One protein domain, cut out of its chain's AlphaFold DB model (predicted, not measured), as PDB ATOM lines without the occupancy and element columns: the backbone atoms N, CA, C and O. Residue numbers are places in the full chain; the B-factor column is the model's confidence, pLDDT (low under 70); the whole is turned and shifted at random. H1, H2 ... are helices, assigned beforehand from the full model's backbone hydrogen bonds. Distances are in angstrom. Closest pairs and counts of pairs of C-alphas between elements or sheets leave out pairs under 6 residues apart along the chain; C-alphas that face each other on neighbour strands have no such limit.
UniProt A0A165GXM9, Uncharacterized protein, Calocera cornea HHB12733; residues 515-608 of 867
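AT A GLANCE: This is residues 515 to 608 of the 867 residues of an uncharacterized protein of Calocera cornea HHB12733 (UniProt A0A165GXM9). Two longer helices, H1 and H3, cross steeply, the short helices H4 and H5 lie nearest the middle of the domain, and H6 packs across H4 on the far side from H1. H7 folds back after H6 and covers the remaining side loosely, its last residues reaching outward, while the short H2 sits at the corner between H1 and H3. The printed part has 94 residues with seven named helices, H1 to H7 in order, and no named strand; its class is all helix. It is compact, with a radius of gyration of the C-alphas of 13.2 A and spans of 38 by 34 by 20 A.

IN THESE COORDINATES: H1, residues 515 to 531, begins with C-alpha 515 at (151.853, 85.209, 134.236) and is 24.4 A long. H2 is residues 536 to 542, 9.9 A. H3, residues 544 to 557, is 20.1 A long and begins with C-alpha 544 at (134.684, 83.837, 152.423). H4 is residues 559 to 564, 9.9 A, and H5 is residues 567 to 572, 8.7 A. H6, residues 575 to 589, is 21.0 A long. H7, residues 593 to 608, is 22.2 A long and ends with C-alpha 608 at (141.528, 77.887, 174.534).

HOW THE PARTS SIT: H3 is the hub, touching H1, H4 and H5. Residues 520 to 527 of H1 touch H3 at a steep tilt of 53 degrees, opposite ways, the closest C-alphas being those of Phe 524 and Met 551, 5.9 A apart. Residues 528 to 531 of H1 touch H5, where the C-alphas of Ser 531 and Gly 568 are closest at 5.4 A. H3 and H5 only just touch, with 3 pairs of C-alphas within 8 A, the closest being Arg 548 and Ala 572 at 7.0 A. H3 and H4 only just touch, with 3 such pairs, and only at the corner, closest at Ile 555 and Ala 561, 5.3 A. Residues 581 to 585 of H6 touch H4, with the C-alphas of Ile 559 and Tyr 585 closest at 6.3 A; at 71 degrees the two are only just about perpendicular. H2 is close to but not clearly touching H1, with the C-alphas of Ala 530 and Trp 536 6.3 A apart. H6 and H7 are near each other. H1 and H6 are apart. In H1, H3, H5 and H6 every O i to N i+4 pair is within hydrogen-bond range; H2 has 2 of 3, H7 11 of 12, and H4 0 of 2 but 3 of 3 O i to N i+3 pairs.

THE WHOLE: The C-alphas of Ser 515 and Asn 608 are the two farthest apart, 42.2 A. The printed part has no cut, and its six links between helices are tight. The mean pLDDT of the printed part is 87.8; residues 591 to 608 are under 70, and H7 has a mean of 59.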
ATOM      1  N   SER A 515     152.983  84.290 134.066       91.44
ATOM      2  CA  SER A 515     151.853  85.209 134.236       91.44
ATOM      3  C   SER A 515     150.864  84.769 135.320       91.44
ATOM      4  O   SER A 515     150.446  85.590 136.138       91.44
ATOM      5  N   GLU A 516     150.503  83.487 135.366       92.12
ATOM      6  CA  GLU A 516     149.577  82.944 136.369       92.12
ATOM      7  C   GLU A 516     150.233  82.860 137.746       92.12
ATOM      8  O   GLU A 516     149.633  83.308 138.723       92.12
ATOM      9  N   ARG A 517     151.498  82.419 137.821       91.00
ATOM     10  CA  ARG A 517     152.287  82.439 139.069       91.00
ATOM     11  C   ARG A 517     152.340  83.846 139.668       91.00
ATOM     12  O   ARG A 517     152.087  84.019 140.859       91.00
ATOM     13  N   LEU A 518     152.620  84.862 138.842       92.75
ATOM     14  CA  LEU A 518     152.678  86.263 139.270       92.75
ATOM     15  C   LEU A 518     151.305  86.779 139.734       92.75
ATOM     16  O   LEU A 518     151.215  87.465 140.755       92.75
ATOM     17  N   ARG A 519     150.231  86.431 139.013       95.44
ATOM     18  CA  ARG A 519     148.847  86.778 139.373       95.44
ATOM     19  C   ARG A 519     148.453  86.164 140.717       95.44
ATOM     20  O   ARG A 519     148.017  86.898 141.604       95.44
ATOM     21  N   MET A 520     148.645  84.855 140.883       95.19
ATOM     22  CA  MET A 520     148.288  84.141 142.109       95.19
ATOM     23  C   MET A 520     149.144  84.595 143.296       95.19
ATOM     24  O   MET A 520     148.584  84.839 144.363       95.19
ATOM     25  N   GLU A 521     150.458  84.820 143.129       95.88
ATOM     26  CA  GLU A 521     151.275  85.363 144.225       95.88
ATOM     27  C   GLU A 521     150.815  86.779 144.611       95.88
ATOM     28  O   GLU A 521     150.744  87.096 145.797       95.88
ATOM     29  N   SER A 522     150.458  87.631 143.644       95.25
ATOM     30  CA  SER A 522     149.945  88.978 143.934       95.25
ATOM     31  C   SER A 522     148.634  88.924 144.731       95.25
ATOM     32  O   SER A 522     148.523  89.563 145.778       95.25
ATOM     33  N   GLN A 523     147.687  88.071 144.322       97.12
ATOM     34  CA  GLN A 523     146.435  87.842 145.055       97.12
ATOM     35  C   GLN A 523     146.687  87.266 146.462       97.12
ATOM     36  O   GLN A 523     146.114  87.755 147.438       97.12
ATOM     37  N   PHE A 524     147.592  86.294 146.602       97.56
ATOM     38  CA  PHE A 524     147.975  85.722 147.896       97.56
ATOM     39  C   PHE A 524     148.629  86.763 148.818       97.56
ATOM     40  O   PHE A 524     148.258  86.877 149.987       97.56
ATOM     41  N   ARG A 525     149.546  87.593 148.300       97.19
ATOM     42  CA  ARG A 525     150.153  88.717 149.038       97.19
ATOM     43  C   ARG A 525     149.095  89.728 149.498       97.19
ATOM     44  O   ARG A 525     149.185  90.212 150.627       97.19
ATOM     45  N   SER A 526     148.072  90.008 148.685       96.56
ATOM     46  CA  SER A 526     146.930  90.844 149.086       96.56
ATOM     47  C   SER A 526     146.103  90.213 150.213       96.56
ATOM     48  O   SER A 526     145.739  90.916 151.155       96.56
ATOM     49  N   VAL A 527     145.856  88.897 150.175       97.00
ATOM     50  CA  VAL A 527     145.177  88.163 151.261       97.00
ATOM     51  C   VAL A 527     145.997  88.200 152.557       97.00
ATOM     52  O   VAL A 527     145.458  88.551 153.610       97.00
ATOM     53  N   VAL A 528     147.309  87.946 152.485       97.19
ATOM     54  CA  VAL A 528     148.236  88.078 153.624       97.19
ATOM     55  C   VAL A 528     148.157  89.490 154.216       97.19
ATOM     56  O   VAL A 528     147.957  89.634 155.423       97.19
ATOM     57  N   ALA A 529     148.230  90.539 153.392       95.75
ATOM     58  CA  ALA A 529     148.145  91.927 153.851       95.75
ATOM     59  C   ALA A 529     146.783  92.276 154.488       95.75
ATOM     60  O   ALA A 529     146.743  92.952 155.518       95.75
ATOM     61  N   ALA A 530     145.672  91.795 153.919       95.19
ATOM     62  CA  ALA A 530     144.328  91.989 154.468       95.19
ATOM     63  C   ALA A 530     144.141  91.279 155.821       95.19
ATOM     64  O   ALA A 530     143.490  91.817 156.717       95.19
ATOM     65  N   SER A 531     144.750  90.103 156.000       96.62
ATOM     66  CA  SER A 531     144.603  89.286 157.213       96.62
ATOM     67  C   SER A 531     145.260  89.854 158.475       96.62
ATOM     68  O   SER A 531     144.879  89.485 159.585       96.62
ATOM     69  N   TRP A 532     146.179  90.815 158.333       94.00
ATOM     70  CA  TRP A 532     146.720  91.584 159.459       94.00
ATOM     71  C   TRP A 532     145.825  92.759 159.894       94.00
ATOM     72  O   TRP A 532     146.087  93.384 160.925       94.00
ATOM     73  N   GLN A 533     144.778  93.097 159.133       94.00
ATOM     74  CA  GLN A 533     143.925  94.250 159.426       94.00
ATOM     75  C   GLN A 533     142.836  93.920 160.455       94.00
ATOM     76  O   GLN A 533     142.242  92.844 160.463       94.00
ATOM     77  N   SER A 534     142.473  94.903 161.285       90.44
ATOM     78  CA  SER A 534     141.375  94.785 162.262       90.44
ATOM     79  C   SER A 534     139.985  94.591 161.632       90.44
ATOM     80  O   SER A 534     139.025  94.282 162.336       90.44
ATOM     81  N   THR A 535     139.883  94.773 160.317       93.62
ATOM     82  CA  THR A 535     138.714  94.546 159.460       93.62
ATOM     83  C   THR A 535     138.621  93.117 158.916       93.62
ATOM     84  O   THR A 535     137.591  92.787 158.326       93.62
ATOM     85  N   TRP A 536     139.629  92.256 159.127       96.00
ATOM     86  CA  TRP A 536     139.706  90.901 158.557       96.00
ATOM     87  C   TRP A 536     138.425  90.080 158.747       96.00
ATOM     88  O   TRP A 536     137.891  89.551 157.780       96.00
ATOM     89  N   THR A 537     137.846  90.052 159.951       91.44
ATOM     90  CA  THR A 537     136.607  89.300 160.237       91.44
ATOM     91  C   THR A 537     135.384  89.806 159.454       91.44
ATOM     92  O   THR A 537     134.422  89.065 159.267       91.44
ATOM     93  N   VAL A 538     135.389  91.064 158.999       90.00
ATOM     94  CA  VAL A 538     134.340  91.632 158.133       90.00
ATOM     95  C   VAL A 538     134.627  91.287 156.673       90.00
ATOM     96  O   VAL A 538     133.733  90.822 155.970       90.00
ATOM     97  N   TYR A 539     135.883  91.434 156.242       90.94
ATOM     98  CA  TYR A 539     136.347  91.065 154.902       90.94
ATOM     99  C   TYR A 539     136.115  89.572 154.601       90.94
ATOM    100  O   TYR A 539     135.545  89.234 153.567       90.94
ATOM    101  N   MET A 540     136.439  88.693 155.553       94.12
ATOM    102  CA  MET A 540     136.181  87.251 155.491       94.12
ATOM    103  C   MET A 540     134.698  86.887 155.482       94.12
ATOM    104  O   MET A 540     134.338  85.856 154.926       94.12
ATOM    105  N   LYS A 541     133.821  87.696 156.091       89.69
ATOM    106  CA  LYS A 541     132.368  87.454 156.042       89.69
ATOM    107  C   LYS A 541     131.745  87.861 154.710       89.69
ATOM    108  O   LYS A 541     130.722  87.293 154.352       89.69
ATOM    109  N   ALA A 542     132.347  88.811 153.995       88.38
ATOM    110  CA  ALA A 542     131.911  89.207 152.660       88.38
ATOM    111  C   ALA A 542     132.461  88.278 151.562       88.38
ATOM    112  O   ALA A 542     131.707  87.874 150.687       88.38
ATOM    113  N   ASN A 543     133.741  87.896 151.638       93.56
ATOM    114  CA  ASN A 543     134.470  87.233 150.545       93.56
ATOM    115  C   ASN A 543     134.961  85.817 150.932       93.56
ATOM    116  O   ASN A 543     136.058  85.408 150.553       93.56
ATOM    117  N   ARG A 544     134.202  85.078 151.766       92.56
ATOM    118  CA  ARG A 544     134.684  83.837 152.423       92.56
ATOM    119  C   ARG A 544     135.217  82.793 151.441       92.56
ATOM    120  O   ARG A 544     136.197  82.128 151.767       92.56
ATOM    121  N   LYS A 545     134.543  82.633 150.297       94.19
ATOM    122  CA  LYS A 545     134.929  81.684 149.252       94.19
ATOM    123  C   LYS A 545     136.188  82.176 148.544       94.19
ATOM    124  O   LYS A 545     137.235  81.586 148.728       94.19
ATOM    125  N   ASP A 546     136.124  83.312 147.859       95.00
ATOM    126  CA  ASP A 546     137.217  83.827 147.022       95.00
ATOM    127  C   ASP A 546     138.554  83.954 147.777       95.00
ATOM    128  O   ASP A 546     139.615  83.643 147.239       95.00
ATOM    129  N   VAL A 547     138.517  84.365 149.051       95.38
ATOM    130  CA  VAL A 547     139.715  84.459 149.902       95.38
ATOM    131  C   VAL A 547     140.264  83.082 150.279       95.38
ATOM    132  O   VAL A 547     141.480  82.916 150.358       95.38
ATOM    133  N   ARG A 548     139.386  82.094 150.495       95.81
ATOM    134  CA  ARG A 548     139.769  80.696 150.707       95.81
ATOM    135  C   ARG A 548     140.349  80.107 149.422       95.81
ATOM    136  O   ARG A 548     141.449  79.579 149.482       95.81
ATOM    137  N   ASP A 549     139.678  80.266 148.288       95.56
ATOM    138  CA  ASP A 549     140.082  79.702 146.997       95.56
ATOM    139  C   ASP A 549     141.451  80.259 146.544       95.56
ATOM    140  O   ASP A 549     142.335  79.491 146.168       95.56
ATOM    141  N   VAL A 550     141.690  81.573 146.682       96.88
ATOM    142  CA  VAL A 550     143.005  82.209 146.431       96.88
ATOM    143  C   VAL A 550     144.090  81.697 147.383       96.88
ATOM    144  O   VAL A 550     145.230  81.475 146.974       96.88
ATOM    145  N   MET A 551     143.764  81.546 148.668       97.50
ATOM    146  CA  MET A 551     144.719  81.115 149.691       97.50
ATOM    147  C   MET A 551     145.096  79.642 149.544       97.50
ATOM    148  O   MET A 551     146.273  79.309 149.662       97.50
ATOM    149  N   GLN A 552     144.103  78.782 149.313       97.00
ATOM    150  CA  GLN A 552     144.290  77.346 149.156       97.00
ATOM    151  C   GLN A 552     144.991  77.072 147.829       97.00
ATOM    152  O   GLN A 552     146.110  76.582 147.869       97.00
ATOM    153  N   GLY A 553     144.475  77.562 146.695       96.06
ATOM    154  CA  GLY A 553     145.084  77.334 145.380       96.06
ATOM    155  C   GLY A 553     146.547  77.791 145.250       96.06
ATOM    156  O   GLY A 553     147.326  77.148 144.554       96.06
ATOM    157  N   TYR A 554     146.969  78.856 145.946       97.56
ATOM    158  CA  TYR A 554     148.386  79.257 145.950       97.56
ATOM    159  C   TYR A 554     149.278  78.369 146.836       97.56
ATOM    160  O   TYR A 554     150.443  78.159 146.508       97.56
ATOM    161  N   ILE A 555     148.753  77.835 147.944       97.50
ATOM    162  CA  ILE A 555     149.477  76.894 148.819       97.50
ATOM    163  C   ILE A 555     149.448  75.470 148.247       97.50
ATOM    164  O   ILE A 555     150.389  74.709 148.451       97.50
ATOM    165  N   ASP A 556     148.403  75.124 147.498       96.12
ATOM    166  CA  ASP A 556     148.287  73.875 146.757       96.12
ATOM    167  C   ASP A 556     149.316  73.813 145.613       96.12
ATOM    168  O   ASP A 556     149.854  72.739 145.366       96.12
ATOM    169  N   ALA A 557     149.646  74.955 144.989       95.69
ATOM    170  CA  ALA A 557     150.691  75.067 143.963       95.69
ATOM    171  C   ALA A 557     152.118  75.275 144.525       95.69
ATOM    172  O   ALA A 557     153.085  74.732 143.982       95.69
ATOM    173  N   ASP A 558     152.284  76.077 145.588       96.69
ATOM    174  CA  ASP A 558     153.556  76.265 146.303       96.69
ATOM    175  C   ASP A 558     153.395  75.974 147.797       96.69
ATOM    176  O   ASP A 558     153.127  76.873 148.603       96.69
ATOM    177  N   ILE A 559     153.651  74.726 148.195       96.56
ATOM    178  CA  ILE A 559     153.551  74.291 149.595       96.56
ATOM    179  C   ILE A 559     154.394  75.150 150.553       96.56
ATOM    180  O   ILE A 559     154.028  75.348 151.714       96.56
ATOM    181  N   ARG A 560     155.472  75.789 150.076       95.25
ATOM    182  CA  ARG A 560     156.311  76.681 150.899       95.25
ATOM    183  C   ARG A 560     155.554  77.928 151.356       95.25
ATOM    184  O   ARG A 560     155.891  78.505 152.394       95.25
ATOM    185  N   ALA A 561     154.510  78.336 150.632       96.62
ATOM    186  CA  ALA A 561     153.629  79.438 151.005       96.62
ATOM    187  C   ALA A 561     152.802  79.151 152.272       96.62
ATOM    188  O   ALA A 561     152.364  80.101 152.922       96.62
ATOM    189  N   PHE A 562     152.674  77.887 152.697       96.88
ATOM    190  CA  PHE A 562     152.071  77.505 153.980       96.88
ATOM    191  C   PHE A 562     152.746  78.215 155.170       96.88
ATOM    192  O   PHE A 562     152.074  78.714 156.071       96.88
ATOM    193  N   THR A 563     154.072  78.403 155.120       95.75
ATOM    194  CA  THR A 563     154.836  79.163 156.136       95.75
ATOM    195  C   THR A 563     154.505  80.657 156.194       95.75
ATOM    196  O   THR A 563     154.861  81.330 157.160       95.75
ATOM    197  N   ARG A 564     153.840  81.194 155.161       96.38
ATOM    198  CA  ARG A 564     153.434  82.602 155.053       96.38
ATOM    199  C   ARG A 564     151.993  82.837 155.528       96.38
ATOM    200  O   ARG A 564     151.554  83.987 155.532       96.38
ATOM    201  N   MET A 565     151.260  81.788 155.920       97.00
ATOM    202  CA  MET A 565     149.924  81.932 156.502       97.00
ATOM    203  C   MET A 565     149.986  82.721 157.812       97.00
ATOM    204  O   MET A 565     150.781  82.429 158.702       97.00
ATOM    205  N   THR A 566     149.115  83.717 157.942       97.12
ATOM    206  CA  THR A 566     148.927  84.479 159.183       97.12
ATOM    207  C   THR A 566     147.931  83.765 160.109       97.12
ATOM    208  O   THR A 566     147.186  82.897 159.643       97.12
ATOM    209  N   PRO A 567     147.805  84.154 161.395       96.38
ATOM    210  CA  PRO A 567     146.803  83.556 162.281       96.38
ATOM    211  C   PRO A 567     145.375  83.718 161.740       96.38
ATOM    212  O   PRO A 567     144.600  82.770 161.758       96.38
ATOM    213  N   GLY A 568     145.054  84.879 161.153       94.94
ATOM    214  CA  GLY A 568     143.751  85.123 160.529       94.94
ATOM    215  C   GLY A 568     143.490  84.263 159.286       94.94
ATOM    216  O   GLY A 568     142.341  83.922 159.015       94.94
ATOM    217  N   MET A 569     144.536  83.883 158.546       97.19
ATOM    218  CA  MET A 569     144.437  82.930 157.431       97.19
ATOM    219  C   MET A 569     144.228  81.495 157.929       97.19
ATOM    220  O   MET A 569     143.409  80.774 157.364       97.19
ATOM    221  N   VAL A 570     144.895  81.094 159.018       96.31
ATOM    222  CA  VAL A 570     144.670  79.791 159.669       96.31
ATOM    223  C   VAL A 570     143.242  79.694 160.229       96.31
ATOM    224  O   VAL A 570     142.579  78.686 160.015       96.31
ATOM    225  N   GLU A 571     142.707  80.758 160.835       93.62
ATOM    226  CA  GLU A 571     141.297  80.833 161.270       93.62
ATOM    227  C   GLU A 571     140.278  80.779 160.107       93.62
ATOM    228  O   GLU A 571     139.123  80.400 160.309       93.62
ATOM    229  N   ALA A 572     140.671  81.183 158.893       93.19
ATOM    230  CA  ALA A 572     139.808  81.233 157.707       93.19
ATOM    231  C   ALA A 572     139.798  79.930 156.884       93.19
ATOM    232  O   ALA A 572     138.813  79.619 156.192       93.19
ATOM    233  N   ALA A 573     140.909  79.196 156.928       94.25
ATOM    234  CA  ALA A 573     141.133  77.975 156.172       94.25
ATOM    235  C   ALA A 573     140.181  76.843 156.583       94.25
ATOM    236  O   ALA A 573     139.425  76.933 157.551       94.25
ATOM    237  N   ASP A 574     140.178  75.776 155.794       94.12
ATOM    238  CA  ASP A 574     139.510  74.543 156.187       94.12
ATOM    239  C   ASP A 574     140.412  73.696 157.100       94.12
ATOM    240  O   ASP A 574     141.618  73.612 156.856       94.12
ATOM    241  N   ARG A 575     139.854  73.083 158.156       92.56
ATOM    242  CA  ARG A 575     140.638  72.373 159.184       92.56
ATOM    243  C   ARG A 575     141.304  71.113 158.629       92.56
ATOM    244  O   ARG A 575     142.459  70.844 158.962       92.56
ATOM    245  N   ASP A 576     140.620  70.401 157.741       94.56
ATOM    246  CA  ASP A 576     141.099  69.125 157.201       94.56
ATOM    247  C   ASP A 576     142.026  69.347 155.998       94.56
ATOM    248  O   ASP A 576     142.916  68.543 155.711       94.56
ATOM    249  N   TRP A 577     141.877  70.482 155.309       96.25
ATOM    250  CA  TRP A 577     142.885  70.977 154.369       96.25
ATOM    251  C   TRP A 577     144.156  71.449 155.096       96.25
ATOM    252  O   TRP A 577     145.246  71.031 154.720       96.25
ATOM    253  N   LEU A 578     144.033  72.233 156.179       96.44
ATOM    254  CA  LEU A 578     145.173  72.669 157.003       96.44
ATOM    255  C   LEU A 578     145.978  71.483 157.532       96.44
ATOM    256  O   LEU A 578     147.206  71.523 157.528       96.44
ATOM    257  N   PHE A 579     145.295  70.439 158.007       95.06
ATOM    258  CA  PHE A 579     145.952  69.245 158.529       95.06
ATOM    259  C   PHE A 579     146.726  68.499 157.431       95.06
ATOM    260  O   PHE A 579     147.893  68.170 157.636       95.06
ATOM    261  N   ARG A 580     146.126  68.318 156.245       96.88
ATOM    262  CA  ARG A 580     146.792  67.689 155.092       96.88
ATOM    263  C   ARG A 580     147.975  68.511 154.576       96.88
ATOM    264  O   ARG A 580     149.071  67.971 154.489       96.88
ATOM    265  N   LYS A 581     147.808  69.815 154.326       97.00
ATOM    266  CA  LYS A 581     148.917  70.678 153.873       97.00
ATOM    267  C   LYS A 581     150.007  70.864 154.927       97.00
ATOM    268  O   LYS A 581     151.170  71.020 154.572       97.00
ATOM    269  N   LYS A 582     149.683  70.731 156.219       95.31
ATOM    270  CA  LYS A 582     150.713  70.554 157.246       95.31
ATOM    271  C   LYS A 582     151.509  69.267 157.001       95.31
ATOM    272  O   LYS A 582     152.720  69.366 156.874       95.31
ATOM    273  N   GLN A 583     150.855  68.101 156.929       94.94
ATOM    274  CA  GLN A 583     151.513  66.796 156.715       94.94
ATOM    275  C   GLN A 583     152.392  66.768 155.455       94.94
ATOM    276  O   GLN A 583     153.520  66.285 155.503       94.94
ATOM    277  N   GLU A 584     151.899  67.342 154.362       95.12
ATOM    278  CA  GLU A 584     152.622  67.503 153.099       95.12
ATOM    279  C   GLU A 584     153.889  68.360 153.269       95.12
ATOM    280  O   GLU A 584     154.981  67.936 152.891       95.12
ATOM    281  N   TYR A 585     153.785  69.512 153.942       94.69
ATOM    282  CA  TYR A 585     154.955  70.319 154.292       94.69
ATOM    283  C   TYR A 585     155.931  69.550 155.209       94.69
ATOM    284  O   TYR A 585     157.145  69.665 155.028       94.69
ATOM    285  N   GLU A 586     155.441  68.760 156.181       91.50
ATOM    286  CA  GLU A 586     156.300  67.933 157.053       91.50
ATOM    287  C   GLU A 586     157.119  66.926 156.227       91.50
ATOM    288  O   GLU A 586     158.330  66.812 156.429       91.50
ATOM    289  N   ALA A 587     156.489  66.272 155.245       92.50
ATOM    290  CA  ALA A 587     157.132  65.303 154.358       92.50
ATOM    291  C   ALA A 587     158.168  65.931 153.405       92.50
ATOM    292  O   ALA A 587     159.217  65.335 153.171       92.50
ATOM    293  N   VAL A 588     157.906  67.132 152.875       92.88
ATOM    294  CA  VAL A 588     158.807  67.811 151.921       92.88
ATOM    295  C   VAL A 588     160.015  68.471 152.608       92.88
ATOM    296  O   VAL A 588     161.073  68.595 151.989       92.88
ATOM    297  N   HIS A 589     159.895  68.904 153.871       89.38
ATOM    298  CA  HIS A 589     160.895  69.783 154.505       89.38
ATOM    299  C   HIS A 589     161.643  69.236 155.739       89.38
ATOM    300  O   HIS A 589     162.595  69.881 156.179       89.38
ATOM    301  N   GLY A 590     161.313  68.047 156.253       72.12
ATOM    302  CA  GLY A 590     162.236  67.205 157.041       72.12
ATOM    303  C   GLY A 590     162.538  67.586 158.506       72.12
ATOM    304  O   GLY A 590     162.755  66.687 159.312       72.12
ATOM    305  N   ASP A 591     162.507  68.864 158.897       66.00
ATOM    306  CA  ASP A 591     162.358  69.288 160.302       66.00
ATOM    307  C   ASP A 591     161.425  70.499 160.404       66.00
ATOM    308  O   ASP A 591     161.368  71.380 159.544       66.00
ATOM    309  N   LEU A 592     160.671  70.524 161.496       61.44
ATOM    310  CA  LEU A 592     159.598  71.461 161.776       61.44
ATOM    311  C   LEU A 592     159.615  72.023 163.192       61.44
ATOM    312  O   LEU A 592     158.676  72.723 163.564       61.44
ATOM    313  N   SER A 593     160.675  71.781 163.963       64.56
ATOM    314  CA  SER A 593     160.911  72.353 165.295       64.56
ATOM    315  C   SER A 593     160.445  73.821 165.451       64.56
ATOM    316  O   SER A 593     159.765  74.147 166.426       64.56
ATOM    317  N   ALA A 594     160.689  74.684 164.454       53.75
ATOM    318  CA  ALA A 594     160.218  76.076 164.426       53.75
ATOM    319  C   ALA A 594     158.712  76.262 164.107       53.75
ATOM    320  O   ALA A 594     157.995  76.928 164.858       53.75
ATOM    321  N   LEU A 595     158.204  75.702 163.000       61.53
ATOM    322  CA  LEU A 595     156.808  75.906 162.566       61.53
ATOM    323  C   LEU A 595     155.814  75.126 163.443       61.53
ATOM    324  O   LEU A 595     154.693  75.583 163.653       61.53
ATOM    325  N   LYS A 596     156.234  73.991 164.017       66.50
ATOM    326  CA  LYS A 596     155.480  73.238 165.024       66.50
ATOM    327  C   LYS A 596     155.137  74.129 166.212       66.50
ATOM    328  O   LYS A 596     153.979  74.159 166.602       66.50
ATOM    329  N   TYR A 597     156.096  74.907 166.720       61.94
ATOM    330  CA  TYR A 597     155.861  75.855 167.813       61.94
ATOM    331  C   TYR A 597     154.864  76.957 167.414       61.94
ATOM    332  O   TYR A 597     153.949  77.273 168.174       61.94
ATOM    333  N   TYR A 598     154.982  77.494 166.194       63.31
ATOM    334  CA  TYR A 598     154.044  78.489 165.660       63.31
ATOM    335  C   TYR A 598     152.614  77.936 165.539       63.31
ATOM    336  O   TYR A 598     151.704  78.440 166.197       63.31
ATOM    337  N   LEU A 599     152.416  76.870 164.759       63.81
ATOM    338  CA  LEU A 599     151.095  76.283 164.516       63.81
ATOM    339  C   LEU A 599     150.478  75.696 165.787       63.81
ATOM    340  O   LEU A 599     149.274  75.829 165.980       63.81
ATOM    341  N   GLN A 600     151.277  75.102 166.679       67.06
ATOM    342  CA  GLN A 600     150.774  74.626 167.964       67.06
ATOM    343  C   GLN A 600     150.315  75.793 168.847       67.06
ATOM    344  O   GLN A 600     149.220  75.712 169.385       67.06
ATOM    345  N   SER A 601     151.038  76.921 168.894       59.84
ATOM    346  CA  SER A 601     150.563  78.111 169.623       59.84
ATOM    347  C   SER A 601     149.261  78.703 169.054       59.84
ATOM    348  O   SER A 601     148.439  79.211 169.815       59.84
ATOM    349  N   VAL A 602     149.027  78.598 167.738       57.47
ATOM    350  CA  VAL A 602     147.766  79.020 167.098       57.47
ATOM    351  C   VAL A 602     146.634  78.032 167.397       57.47
ATOM    352  O   VAL A 602     145.552  78.454 167.792       57.47
ATOM    353  N   VAL A 603     146.873  76.721 167.284       58.06
ATOM    354  CA  VAL A 603     145.867  75.685 167.586       58.06
ATOM    355  C   VAL A 603     145.519  75.654 169.076       58.06
ATOM    356  O   VAL A 603     144.351  75.519 169.423       58.06
ATOM    357  N   GLU A 604     146.490  75.848 169.969       60.69
ATOM    358  CA  GLU A 604     146.245  75.998 171.405       60.69
ATOM    359  C   GLU A 604     145.492  77.297 171.707       60.69
ATOM    360  O   GLU A 604     144.583  77.278 172.533       60.69
ATOM    361  N   ALA A 605     145.777  78.409 171.021       52.25
ATOM    362  CA  ALA A 605     144.965  79.622 171.146       52.25
ATOM    363  C   ALA A 605     143.515  79.395 170.681       52.25
ATOM    364  O   ALA A 605     142.591  79.817 171.371       52.25
ATOM    365  N   MET A 606     143.294  78.685 169.568       47.53
ATOM    366  CA  MET A 606     141.950  78.322 169.099       47.53
ATOM    367  C   MET A 606     141.235  77.396 170.092       47.53
ATOM    368  O   MET A 606     140.111  77.688 170.487       47.53
ATOM    369  N   ASN A 607     141.888  76.331 170.566       50.69
ATOM    370  CA  ASN A 607     141.312  75.419 171.557       50.69
ATOM    371  C   ASN A 607     140.956  76.161 172.860       50.69
ATOM    372  O   ASN A 607     139.858  75.981 173.373       50.69
ATOM    373  N   ASN A 608     141.812  77.065 173.349       48.59
ATOM    374  CA  ASN A 608     141.528  77.887 174.534       48.59
ATOM    375  C   ASN A 608     140.453  78.975 174.309       48.59
ATOM    376  O   ASN A 608     139.961  79.546 175.279       48.59
TER     377      ASN A 608